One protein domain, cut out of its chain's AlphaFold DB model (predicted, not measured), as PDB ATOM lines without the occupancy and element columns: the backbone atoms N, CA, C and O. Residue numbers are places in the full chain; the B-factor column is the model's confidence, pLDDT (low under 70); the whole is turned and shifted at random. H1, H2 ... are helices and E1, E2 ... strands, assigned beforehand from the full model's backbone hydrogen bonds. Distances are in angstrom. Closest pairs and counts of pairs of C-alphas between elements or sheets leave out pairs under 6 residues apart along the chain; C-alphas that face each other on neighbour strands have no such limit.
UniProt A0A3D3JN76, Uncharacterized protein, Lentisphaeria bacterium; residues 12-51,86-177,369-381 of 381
ATOM      1  N   LEU A  12      89.609  28.223  -8.102       97.00
ATOM      2  CA  LEU A  12      89.123  29.529  -7.687       97.00
ATOM      3  C   LEU A  12      87.658  29.421  -7.270       97.00
ATOM      4  O   LEU A  12      86.848  28.837  -7.987       97.00
ATOM      5  N   LEU A  13      87.324  29.969  -6.106       96.88
ATOM      6  CA  LEU A  13      85.969  30.012  -5.564       96.88
ATOM      7  C   LEU A  13      85.445  31.449  -5.614       96.88
ATOM      8  O   LEU A  13      85.997  32.309  -4.929       96.88
ATOM      9  N   SER A  14      84.378  31.706  -6.370       95.44
ATOM     10  CA  SER A  14      83.805  33.048  -6.542       95.44
ATOM     11  C   SER A  14      82.298  33.057  -6.316       95.44
ATOM     12  O   SER A  14      81.610  32.138  -6.749       95.44
ATOM     13  N   ASP A  15      81.767  34.073  -5.632       94.62
ATOM     14  CA  ASP A  15      80.327  34.202  -5.332       94.62
ATOM     15  C   ASP A  15      79.696  32.886  -4.813       94.62
ATOM     16  O   ASP A  15      78.647  32.428  -5.276       94.62
ATOM     17  N   ILE A  16      80.384  32.231  -3.874       93.19
ATOM     18  CA  ILE A  16      79.920  31.021  -3.190       93.19
ATOM     19  C   ILE A  16      79.687  31.328  -1.713       93.19
ATOM     20  O   ILE A  16      80.543  31.903  -1.039       93.19
ATOM     21  N   ILE A  17      78.541  30.898  -1.186       91.06
ATOM     22  CA  ILE A  17      78.273  30.957   0.250       91.06
ATOM     23  C   ILE A  17      78.993  29.780   0.911       91.06
ATOM     24  O   ILE A  17      78.661  28.613   0.703       91.06
ATOM     25  N   ILE A  18      80.016  30.088   1.702       92.62
ATOM     26  CA  ILE A  18      80.833  29.110   2.417       92.62
ATOM     27  C   ILE A  18      81.211  29.671   3.782       92.62
ATOM     28  O   ILE A  18      81.615  30.825   3.913       92.62
ATOM     29  N   ARG A  19      81.132  28.844   4.827       92.19
ATOM     30  CA  ARG A  19      81.640  29.253   6.138       92.19
ATOM     31  C   ARG A  19      83.152  29.402   6.119       92.19
ATOM     32  O   ARG A  19      83.869  28.535   5.618       92.19
ATOM     33  N   GLN A  20      83.641  30.426   6.808       92.00
ATOM     34  CA  GLN A  20      85.071  30.733   6.881       92.00
ATOM     35  C   GLN A  20      85.921  29.565   7.403       92.00
ATOM     36  O   GLN A  20      87.022  29.329   6.916       92.00
ATOM     37  N   SER A  21      85.405  28.778   8.351       92.75
ATOM     38  CA  SER A  21      86.098  27.581   8.845       92.75
ATOM     39  C   SER A  21      86.241  26.491   7.776       92.75
ATOM     40  O   SER A  21      87.299  25.870   7.681       92.75
ATOM     41  N   ALA A  22      85.219  26.285   6.939       93.75
ATOM     42  CA  ALA A  22      85.272  25.336   5.830       93.75
ATOM     43  C   ALA A  22      86.229  25.815   4.728       93.75
ATOM     44  O   ALA A  22      87.029  25.018   4.238       93.75
ATOM     45  N   LEU A  23      86.211  27.114   4.399       95.00
ATOM     46  CA  LEU A  23      87.141  27.715   3.438       95.00
ATOM     47  C   LEU A  23      88.599  27.556   3.890       95.00
ATOM     48  O   LEU A  23      89.418  27.027   3.139       95.00
ATOM     49  N   ARG A  24      88.909  27.917   5.144       95.19
ATOM     50  CA  ARG A  24      90.249  27.735   5.731       95.19
ATOM     51  C   ARG A  24      90.684  26.272   5.706       95.19
ATOM     52  O   ARG A  24      91.829  25.966   5.383       95.19
ATOM     53  N   TYR A  25      89.768  25.352   6.008       95.31
ATOM     54  CA  TYR A  25      90.060  23.922   5.962       95.31
ATOM     55  C   TYR A  25      90.371  23.444   4.534       95.31
ATOM     56  O   TYR A  25      91.347  22.719   4.339       95.31
ATOM     57  N   LEU A  26      89.606  23.881   3.526       95.50
ATOM     58  CA  LEU A  26      89.893  23.598   2.114       95.50
ATOM     59  C   LEU A  26      91.257  24.149   1.693       95.50
ATOM     60  O   LEU A  26      92.036  23.423   1.077       95.50
ATOM     61  N   GLN A  27      91.573  25.389   2.065       94.94
ATOM     62  CA  GLN A  27      92.858  26.032   1.783       94.94
ATOM     63  C   GLN A  27      94.029  25.229   2.360       94.94
ATOM     64  O   GLN A  27      94.926  24.832   1.621       94.94
ATOM     65  N   ILE A  28      93.998  24.910   3.657       95.06
ATOM     66  CA  ILE A  28      95.084  24.178   4.326       95.06
ATOM     67  C   ILE A  28      95.259  22.785   3.712       95.06
ATOM     68  O   ILE A  28      96.366  22.378   3.364       95.06
ATOM     69  N   ARG A  29      94.161  22.040   3.545       95.56
ATOM     70  CA  ARG A  29      94.214  20.644   3.086       95.56
ATOM     71  C   ARG A  29      94.536  20.503   1.600       95.56
ATOM     72  O   ARG A  29      94.998  19.442   1.189       95.56
ATOM     73  N   SER A  30      94.328  21.559   0.817       93.75
ATOM     74  CA  SER A  30      94.709  21.621  -0.595       93.75
ATOM     75  C   SER A  30      96.086  22.245  -0.836       93.75
ATOM     76  O   SER A  30      96.435  22.454  -1.995       93.75
ATOM     77  N   LEU A  31      96.870  22.538   0.213       93.50
ATOM     78  CA  LEU A  31      98.147  23.262   0.110       93.50
ATOM     79  C   LEU A  31      97.987  24.603  -0.629       93.50
ATOM     80  O   LEU A  31      98.742  24.918  -1.544       93.50
ATOM     81  N   LEU A  32      96.950  25.358  -0.252       92.25
ATOM     82  CA  LEU A  32      96.549  26.646  -0.829       92.25
ATOM     83  C   LEU A  32      96.164  26.602  -2.318       92.25
ATOM     84  O   LEU A  32      96.089  27.644  -2.957       92.25
ATOM     85  N   ARG A  33      95.866  25.421  -2.878       94.81
ATOM     86  CA  ARG A  33      95.373  25.310  -4.263       94.81
ATOM     87  C   ARG A  33      93.917  25.730  -4.412       94.81
ATOM     88  O   ARG A  33      93.538  26.151  -5.494       94.81
ATOM     89  N   VAL A  34      93.096  25.602  -3.372       96.31
ATOM     90  CA  VAL A  34      91.723  26.125  -3.362       96.31
ATOM     91  C   VAL A  34      91.753  27.517  -2.749       96.31
ATOM     92  O   VAL A  34      92.116  27.648  -1.582       96.31
ATOM     93  N   MET A  35      91.383  28.544  -3.509       94.56
ATOM     94  CA  MET A  35      91.485  29.941  -3.082       94.56
ATOM     95  C   MET A  35      90.171  30.686  -3.329       94.56
ATOM     96  O   MET A  35      89.524  30.446  -4.351       94.56
ATOM     97  N   PRO A  36      89.762  31.600  -2.430       94.50
ATOM     98  CA  PRO A  36      88.732  32.564  -2.772       94.50
ATOM     99  C   PRO A  36      89.259  33.466  -3.888       94.50
ATOM    100  O   PRO A  36      90.413  33.896  -3.855       94.50
ATOM    101  N   TRP A  37      88.411  33.752  -4.864       94.31
ATOM    102  CA  TRP A  37      88.710  34.667  -5.948       94.31
ATOM    103  C   TRP A  37      87.582  35.683  -6.066       94.31
ATOM    104  O   TRP A  37      86.415  35.337  -6.265       94.31
ATOM    105  N   VAL A  38      87.955  36.944  -5.885       90.88
ATOM    106  CA  VAL A  38      87.038  38.077  -5.862       90.88
ATOM    107  C   VAL A  38      87.456  39.016  -6.976       90.88
ATOM    108  O   VAL A  38      88.597  39.469  -7.018       90.88
ATOM    109  N   VAL A  39      86.509  39.306  -7.856       91.00
ATOM    110  CA  VAL A  39      86.605  40.371  -8.848       91.00
ATOM    111  C   VAL A  39      85.595  41.453  -8.474       91.00
ATOM    112  O   VAL A  39      84.558  41.155  -7.876       91.00
ATOM    113  N   SER A  40      85.929  42.716  -8.742       91.38
ATOM    114  CA  SER A  40      85.006  43.832  -8.514       91.38
ATOM    115  C   SER A  40      83.739  43.652  -9.350       91.38
ATOM    116  O   SER A  40      83.782  43.066 -10.428       91.38
ATOM    117  N   ARG A  41      82.619  44.201  -8.873       92.50
ATOM    118  CA  ARG A  41      81.361  44.282  -9.634       92.50
ATOM    119  C   ARG A  41      81.268  45.541 -10.501       92.50
ATOM    120  O   ARG A  41      80.428  45.587 -11.391       92.50
ATOM    121  N   GLN A  42      82.085  46.551 -10.216       92.62
ATOM    122  CA  GLN A  42      82.095  47.842 -10.911       92.62
ATOM    123  C   GLN A  42      83.050  47.788 -12.092       92.62
ATOM    124  O   GLN A  42      84.084  47.161 -11.943       92.62
ATOM    125  N   TRP A  43      82.730  48.432 -13.209       93.31
ATOM    126  CA  TRP A  43      83.621  48.586 -14.367       93.31
ATOM    127  C   TRP A  43      84.425  49.884 -14.257       93.31
ATOM    128  O   TRP A  43      83.908  50.862 -13.718       93.31
ATOM    129  N   ASP A  44      85.655  49.892 -14.768       92.50
ATOM    130  CA  ASP A  44      86.586  51.025 -14.662       92.50
ATOM    131  C   ASP A  44      86.590  51.913 -15.930       92.50
ATOM    132  O   ASP A  44      87.495  52.728 -16.131       92.50
ATOM    133  N   PHE A  45      85.561  51.790 -16.778       93.00
ATOM    134  CA  PHE A  45      85.359  52.597 -17.982       93.00
ATOM    135  C   PHE A  45      84.024  53.354 -17.985       93.00
ATOM    136  O   PHE A  45      83.014  52.911 -17.437       93.00
ATOM    137  N   GLU A  46      84.011  54.489 -18.684       93.12
ATOM    138  CA  GLU A  46      82.788  55.225 -19.004       93.12
ATOM    139  C   GLU A  46      82.003  54.502 -20.112       93.12
ATOM    140  O   GLU A  46      82.576  54.233 -21.174       93.12
ATOM    141  N   PRO A  47      80.701  54.213 -19.927       91.88
ATOM    142  CA  PRO A  47      79.884  53.605 -20.969       91.88
ATOM    143  C   PRO A  47      79.889  54.470 -22.237       91.88
ATOM    144  O   PRO A  47      79.739  55.693 -22.165       91.88
ATOM    145  N   ALA A  48      79.952  53.843 -23.414       90.12
ATOM    146  CA  ALA A  48      79.809  54.487 -24.720       90.12
ATOM    147  C   ALA A  48      78.637  55.486 -24.758       90.12
ATOM    148  O   ALA A  48      77.609  55.325 -24.108       90.12
ATOM    149  N   ARG A  49      78.754  56.567 -25.519       88.56
ATOM    150  CA  ARG A  49      77.671  57.569 -25.594       88.56
ATOM    151  C   ARG A  49      76.734  57.329 -26.764       88.56
ATOM    152  O   ARG A  49      75.567  57.696 -26.700       88.56
ATOM    153  N   ASN A  50      77.254  56.690 -27.806       89.00
ATOM    154  CA  ASN A  50      76.539  56.424 -29.038       89.00
ATOM    155  C   ASN A  50      76.197  54.933 -29.126       89.00
ATOM    156  O   ASN A  50      77.013  54.108 -28.707       89.00
ATOM    157  N   PRO A  51      75.017  54.581 -29.664       86.44
ATOM    158  CA  PRO A  51      74.673  53.192 -29.934       86.44
ATOM    159  C   PRO A  51      75.615  52.603 -30.989       86.44
ATOM    160  O   PRO A  51      76.067  53.307 -31.895       86.44
ATOM    161  N   ASP A  86      79.794  48.260 -25.399       96.00
ATOM    162  CA  ASP A  86      80.873  48.300 -24.419       96.00
ATOM    163  C   ASP A  86      81.605  46.950 -24.317       96.00
ATOM    164  O   ASP A  86      82.494  46.788 -23.483       96.00
ATOM    165  N   TYR A  87      81.259  45.980 -25.176       95.44
ATOM    166  CA  TYR A  87      81.744  44.600 -25.085       95.44
ATOM    167  C   TYR A  87      83.270  44.508 -25.164       95.44
ATOM    168  O   TYR A  87      83.892  43.878 -24.312       95.44
ATOM    169  N   HIS A  88      83.890  45.153 -26.155       94.38
ATOM    170  CA  HIS A  88      85.342  45.088 -26.337       94.38
ATOM    171  C   HIS A  88      86.106  45.825 -25.233       94.38
ATOM    172  O   HIS A  88      87.156  45.355 -24.802       94.38
ATOM    173  N   THR A  89      85.565  46.937 -24.732       94.81
ATOM    174  CA  THR A  89      86.146  47.662 -23.592       94.81
ATOM    175  C   THR A  89      86.090  46.807 -22.327       94.81
ATOM    176  O   THR A  89      87.099  46.643 -21.642       94.81
ATOM    177  N   ALA A  90      84.934  46.193 -22.059       95.25
ATOM    178  CA  ALA A  90      84.742  45.267 -20.951       95.25
ATOM    179  C   ALA A  90      85.651  44.036 -21.059       95.25
ATOM    180  O   ALA A  90      86.249  43.616 -20.071       95.25
ATOM    181  N   GLN A  91      85.795  43.475 -22.258       94.88
ATOM    182  CA  GLN A  91      86.701  42.361 -22.512       94.88
ATOM    183  C   GLN A  91      88.155  42.746 -22.208       94.88
ATOM    184  O   GLN A  91      88.812  42.045 -21.441       94.88
ATOM    185  N   ALA A  92      88.630  43.881 -22.730       93.38
ATOM    186  CA  ALA A  92      90.000  44.350 -22.531       93.38
ATOM    187  C   ALA A  92      90.334  44.603 -21.049       93.38
ATOM    188  O   ALA A  92      91.397  44.203 -20.582       93.38
ATOM    189  N   GLU A  93      89.416  45.199 -20.279       93.00
ATOM    190  CA  GLU A  93      89.600  45.398 -18.830       93.00
ATOM    191  C   GLU A  93      89.723  44.067 -18.065       93.00
ATOM    192  O   GLU A  93      90.356  43.985 -17.008       93.00
ATOM    193  N   ILE A  94      89.111  43.007 -18.592       93.31
ATOM    194  CA  ILE A  94      89.074  41.694 -17.956       93.31
ATOM    195  C   ILE A  94      90.279  40.819 -18.310       93.31
ATOM    196  O   ILE A  94      90.655  39.959 -17.506       93.31
ATOM    197  N   GLU A  95      90.916  41.030 -19.462       86.50
ATOM    198  CA  GLU A  95      92.062  40.220 -19.900       86.50
ATOM    199  C   GLU A  95      93.180  40.149 -18.848       86.50
ATOM    200  O   GLU A  95      93.770  39.078 -18.660       86.50
ATOM    201  N   ASP A  96      93.397  41.255 -18.128       79.50
ATOM    202  CA  ASP A  96      94.401  41.414 -17.070       79.50
ATOM    203  C   ASP A  96      94.052  40.696 -15.752       79.50
ATOM    204  O   ASP A  96      94.930  40.473 -14.913       79.50
ATOM    205  N   VAL A  97      92.779  40.350 -15.528       84.69
ATOM    206  CA  VAL A  97      92.319  39.637 -14.319       84.69
ATOM    207  C   VAL A  97      91.984  38.168 -14.583       84.69
ATOM    208  O   VAL A  97      91.972  37.366 -13.648       84.69
ATOM    209  N   ALA A  98      91.746  37.797 -15.843       88.31
ATOM    210  CA  ALA A  98      91.355  36.459 -16.284       88.31
ATOM    211  C   ALA A  98      92.551  35.498 -16.451       88.31
ATOM    212  O   ALA A  98      92.753  34.865 -17.496       88.31
ATOM    213  N   GLU A  99      93.369  35.378 -15.408       90.31
ATOM    214  CA  GLU A  99      94.493  34.439 -15.384       90.31
ATOM    215  C   GLU A  99      94.000  32.984 -15.271       90.31
ATOM    216  O   GLU A  99      93.174  32.678 -14.405       90.31
ATOM    217  N   PRO A 100      94.495  32.048 -16.103       91.38
ATOM    218  CA  PRO A 100      93.961  30.692 -16.160       91.38
ATOM    219  C   PRO A 100      94.195  29.912 -14.861       91.38
ATOM    220  O   PRO A 100      95.261  29.968 -14.241       91.38
ATOM    221  N   ALA A 101      93.206  29.100 -14.500       95.50
ATOM    222  CA  ALA A 101      93.240  28.184 -13.368       95.50
ATOM    223  C   ALA A 101      92.812  26.781 -13.820       95.50
ATOM    224  O   ALA A 101      92.380  26.581 -14.954       95.50
ATOM    225  N   ALA A 102      92.892  25.784 -12.941       96.62
ATOM    226  CA  ALA A 102      92.383  24.459 -13.281       96.62
ATOM    227  C   ALA A 102      90.851  24.461 -13.298       96.62
ATOM    228  O   ALA A 102      90.229  23.783 -14.122       96.62
ATOM    229  N   VAL A 103      90.251  25.199 -12.358       97.44
ATOM    230  CA  VAL A 103      88.802  25.301 -12.181       97.44
ATOM    231  C   VAL A 103      88.425  26.685 -11.655       97.44
ATOM    232  O   VAL A 103      89.041  27.167 -10.704       97.44
ATOM    233  N   LEU A 104      87.364  27.268 -12.208       97.38
ATOM    234  CA  LEU A 104      86.609  28.366 -11.609       97.38
ATOM    235  C   LEU A 104      85.245  27.837 -11.156       97.38
ATOM    236  O   LEU A 104      84.474  27.321 -11.963       97.38
ATOM    237  N   VAL A 105      84.958  27.946  -9.862       97.56
ATOM    238  CA  VAL A 105      83.704  27.508  -9.243       97.56
ATOM    239  C   VAL A 105      82.910  28.733  -8.821       97.56
ATOM    240  O   VAL A 105      83.434  29.572  -8.085       97.56
ATOM    241  N   SER A 106      81.638  28.805  -9.208       96.88
ATOM    242  CA  SER A 106      80.734  29.830  -8.684       96.88
ATOM    243  C   SER A 106      79.341  29.315  -8.353       96.88
ATOM    244  O   SER A 106      78.863  28.361  -8.965       96.88
ATOM    245  N   GLY A 107      78.722  29.926  -7.340       93.31
ATOM    246  CA  GLY A 107      77.317  29.728  -7.004       93.31
ATOM    247  C   GLY A 107      76.443  30.753  -7.714       93.31
ATOM    248  O   GLY A 107      75.904  30.490  -8.775       93.31
ATOM    249  N   SER A 108      76.320  31.954  -7.153       91.38
ATOM    250  CA  SER A 108      75.411  32.985  -7.680       91.38
ATOM    251  C   SER A 108      76.022  33.880  -8.765       91.38
ATOM    252  O   SER A 108      75.296  34.610  -9.448       91.38
ATOM    253  N   GLY A 109      77.343  33.840  -8.951       94.12
ATOM    254  CA  GLY A 109      78.047  34.765  -9.839       94.12
ATOM    255  C   GLY A 109      77.658  34.608 -11.312       94.12
ATOM    256  O   GLY A 109      77.592  35.602 -12.033       94.12
ATOM    257  N   TRP A 110      77.291  33.395 -11.742       94.06
ATOM    258  CA  TRP A 110      76.832  33.119 -13.111       94.06
ATOM    259  C   TRP A 110      75.553  33.864 -13.505       94.06
ATOM    260  O   TRP A 110      75.233  33.951 -14.686       94.06
ATOM    261  N   HIS A 111      74.813  34.415 -12.542       88.62
ATOM    262  CA  HIS A 111      73.569  35.132 -12.814       88.62
ATOM    263  C   HIS A 111      73.725  36.643 -12.772       88.62
ATOM    264  O   HIS A 111      73.189  37.327 -13.636       88.62
ATOM    265  N   GLY A 112      74.433  37.158 -11.767       87.88
ATOM    266  CA  GLY A 112      74.402  38.584 -11.444       87.88
ATOM    267  C   GLY A 112      75.766  39.244 -11.328       87.88
ATOM    268  O   GLY A 112      75.843  40.324 -10.751       87.88
ATOM    269  N   HIS A 113      76.851  38.600 -11.766       95.19
ATOM    270  CA  HIS A 113      78.194  39.167 -11.662       95.19
ATOM    271  C   HIS A 113      78.869  39.265 -13.035       95.19
ATOM    272  O   HIS A 113      79.552  38.349 -13.479       95.19
ATOM    273  N   GLU A 114      78.683  40.403 -13.705       95.31
ATOM    274  CA  GLU A 114      79.152  40.612 -15.082       95.31
ATOM    275  C   GLU A 114      80.664  40.465 -15.254       95.31
ATOM    276  O   GLU A 114      81.098  39.643 -16.057       95.31
ATOM    277  N   ARG A 115      81.474  41.172 -14.454       95.50
ATOM    278  CA  ARG A 115      82.943  41.056 -14.517       95.50
ATOM    279  C   ARG A 115      83.417  39.614 -14.317       95.50
ATOM    280  O   ARG A 115      84.293  39.146 -15.040       95.50
ATOM    281  N   MET A 116      82.788  38.873 -13.401       95.38
ATOM    282  CA  MET A 116      83.071  37.449 -13.192       95.38
ATOM    283  C   MET A 116      82.715  36.606 -14.419       95.38
ATOM    284  O   MET A 116      83.516  35.768 -14.821       95.38
ATOM    285  N   LYS A 117      81.561  36.844 -15.058       96.06
ATOM    286  CA  LYS A 117      81.166  36.132 -16.286       96.06
ATOM    287  C   LYS A 117      82.144  36.369 -17.436       96.06
ATOM    288  O   LYS A 117      82.550  35.398 -18.070       96.06
ATOM    289  N   PHE A 118      82.550  37.620 -17.671       96.50
ATOM    290  CA  PHE A 118      83.563  37.945 -18.682       96.50
ATOM    291  C   PHE A 118      84.886  37.234 -18.370       96.50
ATOM    292  O   PHE A 118      85.452  36.566 -19.233       96.50
ATOM    293  N   ALA A 119      85.340  37.283 -17.117       95.56
ATOM    294  CA  ALA A 119      86.583  36.633 -16.719       95.56
ATOM    295  C   ALA A 119      86.502  35.109 -16.844       95.56
ATOM    296  O   ALA A 119      87.428  34.480 -17.343       95.56
ATOM    297  N   GLY A 120      85.377  34.508 -16.457       95.81
ATOM    298  CA  GLY A 120      85.121  33.083 -16.631       95.81
ATOM    299  C   GLY A 120      85.139  32.661 -18.100       95.81
ATOM    300  O   GLY A 120      85.690  31.605 -18.412       95.81
ATOM    301  N   ALA A 121      84.605  33.486 -19.007       95.50
ATOM    302  CA  ALA A 121      84.668  33.242 -20.447       95.50
ATOM    303  C   ALA A 121      86.117  33.266 -20.966       95.50
ATOM    304  O   ALA A 121      86.553  32.304 -21.599       95.50
ATOM    305  N   GLU A 122      86.899  34.289 -20.616       95.38
ATOM    306  CA  GLU A 122      88.317  34.392 -20.991       95.38
ATOM    307  C   GLU A 122      89.161  33.247 -20.410       95.38
ATOM    308  O   GLU A 122      89.922  32.570 -21.108       95.38
ATOM    309  N   MET A 123      88.970  32.938 -19.127       95.44
ATOM    310  CA  MET A 123      89.622  31.812 -18.460       95.44
ATOM    311  C   MET A 123      89.277  30.479 -19.133       95.44
ATOM    312  O   MET A 123      90.146  29.606 -19.243       95.44
ATOM    313  N   ARG A 124      88.030  30.307 -19.593       96.12
ATOM    314  CA  ARG A 124      87.558  29.114 -20.308       96.12
ATOM    315  C   ARG A 124      88.230  28.965 -21.668       96.12
ATOM    316  O   ARG A 124      88.687  27.864 -21.975       96.12
ATOM    317  N   LEU A 125      88.355  30.049 -22.438       95.19
ATOM    318  CA  LEU A 125      89.109  30.062 -23.701       95.19
ATOM    319  C   LEU A 125      90.576  29.655 -23.488       95.19
ATOM    320  O   LEU A 125      91.169  28.982 -24.327       95.19
ATOM    321  N   ARG A 126      91.136  29.979 -22.317       94.31
ATOM    322  CA  ARG A 126      92.498  29.612 -21.895       94.31
ATOM    323  C   ARG A 126      92.592  28.235 -21.207       94.31
ATOM    324  O   ARG A 126      93.638  27.898 -20.653       94.31
ATOM    325  N   GLY A 127      91.528  27.428 -21.241       95.00
ATOM    326  CA  GLY A 127      91.518  26.033 -20.778       95.00
ATOM    327  C   GLY A 127      91.026  25.797 -19.345       95.00
ATOM    328  O   GLY A 127      91.053  24.657 -18.880       95.00
ATOM    329  N   THR A 128      90.547  26.826 -18.641       96.69
ATOM    330  CA  THR A 128      89.945  26.666 -17.304       96.69
ATOM    331  C   THR A 128      88.618  25.911 -17.408       96.69
ATOM    332  O   THR A 128      87.813  26.169 -18.307       96.69
ATOM    333  N   ARG A 129      88.357  24.977 -16.486       97.06
ATOM    334  CA  ARG A 129      87.032  24.343 -16.352       97.06
ATOM    335  C   ARG A 129      86.099  25.234 -15.538       97.06
ATOM    336  O   ARG A 129      86.502  25.748 -14.497       97.06
ATOM    337  N   LEU A 130      84.854  25.375 -15.972       97.44
ATOM    338  CA  LEU A 130      83.833  26.131 -15.252       97.44
ATOM    339  C   LEU A 130      82.946  25.168 -14.472       97.44
ATOM    340  O   LEU A 130      82.425  24.195 -15.016       97.44
ATOM    341  N   MET A 131      82.762  25.430 -13.184       97.44
ATOM    342  CA  MET A 131      81.887  24.646 -12.323       97.44
ATOM    343  C   MET A 131      80.854  25.544 -11.653       97.44
ATOM    344  O   MET A 131      81.149  26.663 -11.228       97.44
ATOM    345  N   SER A 132      79.646  25.016 -11.509       97.06
ATOM    346  CA  SER A 132      78.591  25.656 -10.729       97.06
ATOM    347  C   SER A 132      78.365  24.902  -9.429       97.06
ATOM    348  O   SER A 132      78.630  23.696  -9.340       97.06
ATOM    349  N   VAL A 133      77.823  25.582  -8.428       96.38
ATOM    350  CA  VAL A 133      77.327  24.952  -7.201       96.38
ATOM    351  C   VAL A 133      75.993  25.563  -6.806       96.38
ATOM    352  O   VAL A 133      75.787  26.761  -6.945       96.38
ATOM    353  N   GLN A 134      75.070  24.735  -6.329       95.38
ATOM    354  CA  GLN A 134      73.758  25.182  -5.879       95.38
ATOM    355  C   GLN A 134      73.927  26.255  -4.796       95.38
ATOM    356  O   GLN A 134      74.640  26.040  -3.814       95.38
ATOM    357  N   HIS A 135      73.275  27.404  -4.994       91.31
ATOM    358  CA  HIS A 135      73.413  28.564  -4.113       91.31
ATOM    359  C   HIS A 135      72.331  28.643  -3.029       91.31
ATOM    360  O   HIS A 135      72.566  29.230  -1.977       91.31
ATOM    361  N   GLY A 136      71.146  28.084  -3.278       90.94
ATOM    362  CA  GLY A 136      69.988  28.247  -2.403       90.94
ATOM    363  C   GLY A 136      68.953  27.139  -2.546       90.94
ATOM    364  O   GLY A 136      69.204  26.098  -3.165       90.94
ATOM    365  N   GLY A 137      67.786  27.374  -1.948       90.31
ATOM    366  CA  GLY A 137      66.603  26.525  -2.082       90.31
ATOM    367  C   GLY A 137      66.069  26.443  -3.514       90.31
ATOM    368  O   GLY A 137      66.649  26.993  -4.446       90.31
ATOM    369  N   SER A 138      64.970  25.714  -3.708       89.94
ATOM    370  CA  SER A 138      64.279  25.533  -4.999       89.94
ATOM    371  C   SER A 138      64.972  24.699  -6.094       89.94
ATOM    372  O   SER A 138      64.289  24.103  -6.934       89.94
ATOM    373  N   TYR A 139      66.301  24.613  -6.104       94.06
ATOM    374  CA  TYR A 139      67.066  23.756  -7.020       94.06
ATOM    375  C   TYR A 139      66.695  22.283  -6.876       94.06
ATOM    376  O   TYR A 139      66.571  21.771  -5.765       94.06
ATOM    377  N   GLY A 140      66.533  21.583  -7.999       93.12
ATOM    378  CA  GLY A 140      66.100  20.185  -7.969       93.12
ATOM    379  C   GLY A 140      64.626  19.984  -7.613       93.12
ATOM    380  O   GLY A 140      64.164  18.846  -7.651       93.12
ATOM    381  N   VAL A 141      63.897  21.060  -7.285       93.56
ATOM    382  CA  VAL A 141      62.527  21.010  -6.758       93.56
ATOM    383  C   VAL A 141      61.539  21.724  -7.670       93.56
ATOM    384  O   VAL A 141      60.582  21.091  -8.098       93.56
ATOM    385  N   LYS A 142      61.756  23.001  -8.010       91.56
ATOM    386  CA  LYS A 142      60.832  23.768  -8.867       91.56
ATOM    387  C   LYS A 142      60.751  23.168 -10.271       91.56
ATOM    388  O   LYS A 142      61.796  22.887 -10.870       91.56
ATOM    389  N   ALA A 143      59.541  23.003 -10.811       90.06
ATOM    390  CA  ALA A 143      59.333  22.439 -12.150       90.06
ATOM    391  C   ALA A 143      60.107  23.225 -13.227       90.06
ATOM    392  O   ALA A 143      60.860  22.634 -14.000       90.06
ATOM    393  N   GLN A 144      60.030  24.559 -13.189       90.31
ATOM    394  CA  GLN A 144      60.836  25.475 -13.995       90.31
ATOM    395  C   GLN A 144      61.755  26.314 -13.106       90.31
ATOM    396  O   GLN A 144      61.296  27.093 -12.269       90.31
ATOM    397  N   MET A 145      63.067  26.176 -13.316       90.94
ATOM    398  CA  MET A 145      64.103  26.940 -12.614       90.94
ATOM    399  C   MET A 145      65.158  27.421 -13.626       90.94
ATOM    400  O   MET A 145      66.129  26.703 -13.898       90.94
ATOM    401  N   PRO A 146      64.984  28.614 -14.230       91.19
ATOM    402  CA  PRO A 146      65.928  29.143 -15.214       91.19
ATOM    403  C   PRO A 146      67.374  29.272 -14.711       91.19
ATOM    404  O   PRO A 146      68.264  28.904 -15.479       91.19
ATOM    405  N   PRO A 147      67.644  29.700 -13.455       91.25
ATOM    406  CA  PRO A 147      69.005  29.736 -12.918       91.25
ATOM    407  C   PRO A 147      69.700  28.374 -13.008       91.25
ATOM    408  O   PRO A 147      70.735  28.246 -13.658       91.25
ATOM    409  N   GLU A 148      69.031  27.328 -12.511       93.88
ATOM    410  CA  GLU A 148      69.521  25.953 -12.602       93.88
ATOM    411  C   GLU A 148      69.773  25.523 -14.049       93.88
ATOM    412  O   GLU A 148      70.781  24.887 -14.358       93.88
ATOM    413  N   THR A 149      68.851  25.854 -14.953       92.88
ATOM    414  CA  THR A 149      68.974  25.489 -16.368       92.88
ATOM    415  C   THR A 149      70.193  26.148 -17.005       92.88
ATOM    416  O   THR A 149      70.920  25.492 -17.753       92.88
ATOM    417  N   HIS A 150      70.433  27.424 -16.700       93.38
ATOM    418  CA  HIS A 150      71.586  28.171 -17.186       93.38
ATOM    419  C   HIS A 150      72.901  27.577 -16.660       93.38
ATOM    420  O   HIS A 150      73.767  27.211 -17.455       93.38
ATOM    421  N   GLU A 151      73.018  27.369 -15.347       95.00
ATOM    422  CA  GLU A 151      74.217  26.806 -14.710       95.00
ATOM    423  C   GLU A 151      74.543  25.399 -15.232       95.00
ATOM    424  O   GLU A 151      75.694  25.086 -15.529       95.00
ATOM    425  N   ARG A 152      73.526  24.553 -15.444       93.38
ATOM    426  CA  ARG A 152      73.699  23.198 -16.004       93.38
ATOM    427  C   ARG A 152      74.166  23.173 -17.458       93.38
ATOM    428  O   ARG A 152      74.687  22.140 -17.894       93.38
ATOM    429  N   ARG A 153      73.887  24.230 -18.224       93.00
ATOM    430  CA  ARG A 153      74.325  24.376 -19.622       93.00
ATOM    431  C   ARG A 153      75.734  24.948 -19.703       93.00
ATOM    432  O   ARG A 153      76.503  24.497 -20.541       93.00
ATOM    433  N   LEU A 154      76.041  25.908 -18.835       92.81
ATOM    434  CA  LEU A 154      77.326  26.593 -18.779       92.81
ATOM    435  C   LEU A 154      78.441  25.697 -18.222       92.81
ATOM    436  O   LEU A 154      79.529  25.638 -18.789       92.81
ATOM    437  N   ALA A 155      78.186  25.031 -17.096       94.69
ATOM    438  CA  ALA A 155      79.235  24.387 -16.322       94.69
ATOM    439  C   ALA A 155      79.605  22.988 -16.834       94.69
ATOM    440  O   ALA A 155      78.747  22.163 -17.164       94.69
ATOM    441  N   ASP A 156      80.902  22.677 -16.781       95.44
ATOM    442  CA  ASP A 156      81.432  21.331 -17.001       95.44
ATOM    443  C   ASP A 156      80.881  20.355 -15.942       95.44
ATOM    444  O   ASP A 156      80.575  19.195 -16.241       95.44
ATOM    445  N   ARG A 157      80.708  20.836 -14.701       95.44
ATOM    446  CA  ARG A 157      80.088  20.108 -13.584       95.44
ATOM    447  C   ARG A 157      79.256  21.029 -12.697       95.44
ATOM    448  O   ARG A 157      79.617  22.180 -12.478       95.44
ATOM    449  N   PHE A 158      78.186  20.485 -12.121       96.44
ATOM    450  CA  PHE A 158      77.301  21.207 -11.213       96.44
ATOM    451  C   PHE A 158      77.121  20.456  -9.889       96.44
ATOM    452  O   PHE A 158      76.625  19.326  -9.854       96.44
ATOM    453  N   GLY A 159      77.564  21.080  -8.801       96.56
ATOM    454  CA  GLY A 159      77.425  20.571  -7.444       96.56
ATOM    455  C   GLY A 159      76.054  20.892  -6.859       96.56
ATOM    456  O   GLY A 159      75.691  22.057  -6.768       96.56
ATOM    457  N   VAL A 160      75.300  19.883  -6.434       96.44
ATOM    458  CA  VAL A 160      73.906  20.016  -5.984       96.44
ATOM    459  C   VAL A 160      73.696  19.385  -4.611       96.44
ATOM    460  O   VAL A 160      74.466  18.518  -4.199       96.44
ATOM    461  N   TRP A 161      72.652  19.782  -3.886       96.06
ATOM    462  CA  TRP A 161      72.442  19.387  -2.486       96.06
ATOM    463  C   TRP A 161      71.659  18.077  -2.306       96.06
ATOM    464  O   TRP A 161      70.801  17.990  -1.433       96.06
ATOM    465  N   GLY A 162      71.989  17.043  -3.089       95.31
ATOM    466  CA  GLY A 162      71.508  15.666  -2.871       95.31
ATOM    467  C   GLY A 162      70.685  15.068  -4.015       95.31
ATOM    468  O   GLY A 162      70.622  13.849  -4.152       95.31
ATOM    469  N   TRP A 163      70.137  15.905  -4.895       94.75
ATOM    470  CA  TRP A 163      69.161  15.481  -5.901       94.75
ATOM    471  C   TRP A 163      69.776  15.021  -7.232       94.75
ATOM    472  O   TRP A 163      69.052  14.721  -8.185       94.75
ATOM    473  N   ALA A 164      71.108  14.925  -7.335       93.44
ATOM    474  CA  ALA A 164      71.744  14.342  -8.512       93.44
ATOM    475  C   ALA A 164      71.366  12.862  -8.648       93.44
ATOM    476  O   ALA A 164      71.587  12.051  -7.746       93.44
ATOM    477  N   THR A 165      70.854  12.481  -9.816       84.38
ATOM    478  CA  THR A 165      70.599  11.076 -10.146       84.38
ATOM    479  C   THR A 165      71.847  10.426 -10.744       84.38
ATOM    480  O   THR A 165      72.656  11.083 -11.402       84.38
ATOM    481  N   LYS A 166      71.980   9.097 -10.608       69.62
ATOM    482  CA  LYS A 166      73.107   8.323 -11.177       69.62
ATOM    483  C   LYS A 166      73.264   8.468 -12.702       69.62
ATOM    484  O   LYS A 166      74.320   8.151 -13.237       69.62
ATOM    485  N   ARG A 167      72.222   8.926 -13.408       61.72
ATOM    486  CA  ARG A 167      72.231   9.130 -14.866       61.72
ATOM    487  C   ARG A 167      72.906  10.446 -15.280       61.72
ATOM    488  O   ARG A 167      73.369  10.560 -16.411       61.72
ATOM    489  N   GLY A 168      72.997  11.432 -14.386       66.50
ATOM    490  CA  GLY A 168      73.574  12.741 -14.685       66.50
ATOM    491  C   GLY A 168      75.077  12.798 -14.430       66.50
ATOM    492  O   GLY A 168      75.486  13.198 -13.350       66.50
ATOM    493  N   LYS A 169      75.914  12.485 -15.431       71.81
ATOM    494  CA  LYS A 169      77.390  12.509 -15.284       71.81
ATOM    495  C   LYS A 169      77.968  13.876 -14.869       71.81
ATOM    496  O   LYS A 169      79.048  13.922 -14.294       71.81
ATOM    497  N   ARG A 170      77.257  14.977 -15.153       90.12
ATOM    498  CA  ARG A 170      77.676  16.348 -14.799       90.12
ATOM    499  C   ARG A 170      77.191  16.820 -13.428       90.12
ATOM    500  O   ARG A 170      77.738  17.788 -12.912       90.12
ATOM    501  N   LEU A 171      76.182  16.171 -12.843       94.00
ATOM    502  CA  LEU A 171      75.675  16.540 -11.521       94.00
ATOM    503  C   LEU A 171      76.444  15.778 -10.442       94.00
ATOM    504  O   LEU A 171      76.697  14.583 -10.577       94.00
ATOM    505  N   ALA A 172      76.800  16.461  -9.360       94.88
ATOM    506  CA  ALA A 172      77.482  15.853  -8.225       94.88
ATOM    507  C   ALA A 172      76.791  16.240  -6.921       94.88
ATOM    508  O   ALA A 172      76.610  17.421  -6.649       94.88
ATOM    509  N   ASN A 173      76.449  15.257  -6.089       95.62
ATOM    510  CA  ASN A 173      75.904  15.535  -4.764       95.62
ATOM    511  C   ASN A 173      77.006  16.050  -3.834       95.62
ATOM    512  O   ASN A 173      77.911  15.300  -3.460       95.62
ATOM    513  N   LEU A 174      76.917  17.327  -3.463       95.62
ATOM    514  CA  LEU A 174      77.855  18.004  -2.581       95.62
ATOM    515  C   LEU A 174      77.198  18.361  -1.257       95.62
ATOM    516  O   LEU A 174      76.102  18.922  -1.243       95.62
ATOM    517  N   PRO A 175      77.875  18.083  -0.134       95.12
ATOM    518  CA  PRO A 175      77.415  18.564   1.150       95.12
ATOM    519  C   PRO A 175      77.460  20.082   1.221       95.12
ATOM    520  O   PRO A 175      78.455  20.695   0.822       95.12
ATOM    521  N   ARG A 176      76.420  20.662   1.805       94.06
ATOM    522  CA  ARG A 176      76.326  22.087   2.110       94.06
ATOM    523  C   ARG A 176      77.500  22.559   2.969       94.06
ATOM    524  O   ARG A 176      77.863  21.909   3.954       94.06
ATOM    525  N   LEU A 177      78.097  23.692   2.597       92.88
ATOM    526  CA  LEU A 177      79.204  24.318   3.337       92.88
ATOM    527  C   LEU A 177      78.794  25.601   4.065       92.88
ATOM    528  O   LEU A 177      79.567  26.113   4.880       92.88
ATOM    529  N   LYS A 369      79.660  14.399   7.212       91.75
ATOM    530  CA  LYS A 369      80.951  14.469   7.920       91.75
ATOM    531  C   LYS A 369      82.147  14.290   6.972       91.75
ATOM    532  O   LYS A 369      83.252  14.712   7.291       91.75
ATOM    533  N   ARG A 370      81.939  13.684   5.795       92.50
ATOM    534  CA  ARG A 370      82.964  13.478   4.755       92.50
ATOM    535  C   ARG A 370      82.979  14.593   3.703       92.50
ATOM    536  O   ARG A 370      83.530  14.382   2.623       92.50
ATOM    537  N   TRP A 371      82.400  15.761   4.004       94.62
ATOM    538  CA  TRP A 371      82.261  16.870   3.055       94.62
ATOM    539  C   TRP A 371      83.557  17.210   2.325       94.62
ATOM    540  O   TRP A 371      83.544  17.319   1.105       94.62
ATOM    541  N   TYR A 372      84.686  17.261   3.035       94.81
ATOM    542  CA  TYR A 372      85.969  17.615   2.434       94.81
ATOM    543  C   TYR A 372      86.349  16.689   1.273       94.81
ATOM    544  O   TYR A 372      86.744  17.163   0.212       94.81
ATOM    545  N   ARG A 373      86.189  15.369   1.444       94.25
ATOM    546  CA  ARG A 373      86.543  14.390   0.404       94.25
ATOM    547  C   ARG A 373      85.643  14.525  -0.823       94.25
ATOM    548  O   ARG A 373      86.126  14.396  -1.939       94.25
ATOM    549  N   LEU A 374      84.356  14.802  -0.610       95.75
ATOM    550  CA  LEU A 374      83.383  14.968  -1.692       95.75
ATOM    551  C   LEU A 374      83.658  16.243  -2.501       95.75
ATOM    552  O   LEU A 374      83.673  16.196  -3.726       95.75
ATOM    553  N   TRP A 375      83.973  17.349  -1.825       96.31
ATOM    554  CA  TRP A 375      84.393  18.590  -2.479       96.31
ATOM    555  C   TRP A 375      85.743  18.450  -3.192       96.31
ATOM    556  O   TRP A 375      85.892  18.899  -4.323       96.31
ATOM    557  N   GLN A 376      86.710  17.755  -2.587       94.62
ATOM    558  CA  GLN A 376      87.988  17.459  -3.235       94.62
ATOM    559  C   GLN A 376      87.790  16.645  -4.521       94.62
ATOM    560  O   GLN A 376      88.385  16.964  -5.546       94.62
ATOM    561  N   GLN A 377      86.943  15.612  -4.482       94.12
ATOM    562  CA  GLN A 377      86.609  14.835  -5.670       94.12
ATOM    563  C   GLN A 377      85.971  15.731  -6.735       94.12
ATOM    564  O   GLN A 377      86.378  15.675  -7.888       94.12
ATOM    565  N   PHE A 378      85.018  16.581  -6.359       95.25
ATOM    566  CA  PHE A 378      84.334  17.476  -7.289       95.25
ATOM    567  C   PHE A 378      85.272  18.411  -8.055       95.25
ATOM    568  O   PHE A 378      85.107  18.571  -9.257       95.25
ATOM    569  N   PHE A 379      86.278  18.974  -7.385       94.81
ATOM    570  CA  PHE A 379      87.231  19.875  -8.030       94.81
ATOM    571  C   PHE A 379      88.158  19.169  -9.029       94.81
ATOM    572  O   PHE A 379      88.495  19.726 -10.073       94.81
ATOM    573  N   TRP A 380      88.601  17.950  -8.715       91.62
ATOM    574  CA  TRP A 380      89.733  17.324  -9.415       91.62
ATOM    575  C   TRP A 380      89.380  16.117 -10.280       91.62
ATOM    576  O   TRP A 380      90.225  15.674 -11.051       91.62
ATOM    577  N   THR A 381      88.155  15.603 -10.173       79.69
ATOM    578  CA  THR A 381      87.595  14.638 -11.136       79.69
ATOM    579  C   THR A 381      86.733  15.352 -12.162       79.69
ATOM    580  O   THR A 381      86.555  14.796 -13.258       79.69
TER     581      THR A 381
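This is residues 12 to 51, 86 to 177 and 369 to 381 of the 381 residues of an uncharacterized protein of Lentisphaeria bacterium (UniProt A0A3D3JN76). A strongly twisted sheet of six parallel strands makes the core, with helices H4 and H5 over one face and H1 and H6 on the opposite face: three layers, a sheet with helices on both sides. H2 packs on H4, away from the sheet, and residues 37 to 51 run far out from the body to a cut. The printed part has 145 residues, with six named helices and six named strands in the order E1 H1 E2 H2 E3 H3 H4 E4 H5 E5 E6 H6; the sheet's order is E2 E1 E3 E4 E5 E6, and the class is mixed, helices and strands. The whole is compact, with a radius of gyration of the C-alphas of 16.1 A and spans of 54 by 40 by 26 A.

E1, residues 12 to 14, begins at C-alpha 12 (89.123, 29.529, -7.687). H1, residues 20 to 29, is 14.1 A long, and E2 is residues 34 to 36. After the first cut come H2, residues 87 to 95, 12.4 A long, and E3, residues 103 to 106. H3 is residues 109 to 112, and H4, residues 114 to 125, is 16.9 A long from C-alpha 114 (79.152, 40.612, -15.082). E4, residues 129 to 133, is 13.4 A long. H5, residues 146 to 154, is 12.2 A long; E5 is residues 157 to 160 and E6 residues 171 to 173. H6, residues 371 to 380, is 14.5 A long and ends at C-alpha 380 (89.733, 17.324, -9.415).

E2 and E6 are the edge strands. Across the neighbour strands, these backbone pairs are within hydrogen-bond range: N 13 and O 35 at 2.9 A for E1 and E2, N 105 and O 12 at 2.8 A for E3 and E1, N 131 and O 104 at 2.8 A for E4 and E3, N 159 and O 132 at 2.9 A for E5 and E4, and N 160 and O 172 at 2.8 A for E5 and E6. E1 H1 E2, E3 H3 H4 E4 and E4 H5 E5 are strand-helix-strand units, parallel neighbour strands with helix between, each with a right-handed crossover. H4 lies over E3 and E4, and H5 over E4 and E5, each at a height over the sheet of 9.7 A and along the strands. H6, at a height of 5.5 A, is over none of the strands, but only just: 2 of its 10 C-alphas fall on E3. H1 is on the sheet; its closest C-alphas to E2 are those of Gln 27 and Val 34, 5.3 A. H2 touches H4, closest at the C-alphas of Ile 94 and Ala 119, 5.8 A, at a steep tilt of 69.7 degrees, only just short of about perpendicular. H3 only grazes the sheet with residues 109 to 110 and touches H4 only at the corner, closest at the C-alphas of Trp 110 and Lys 117, 6.2 A. Every O i to N i+4 pair is within hydrogen-bond range in H1, H2, H4, H5 and H6; H3 is too short for such a pair, and its one O i to N i+3 pair is not within range.

The two C-alphas farthest apart, those of Asn 50 and Lys 369, are 56.1 A apart. Residues 52 to 85 and 178 to 368 are not printed; the gaps across these cuts are 9.6 A between C-alphas 51 and 86 and 11.0 A between C-alphas 177 and 369. Of the links that are printed whole, E4 to H5 is long, with 12 residues. The mean pLDDT of the printed part is 92.8, and residues 166 to 168 are under 70.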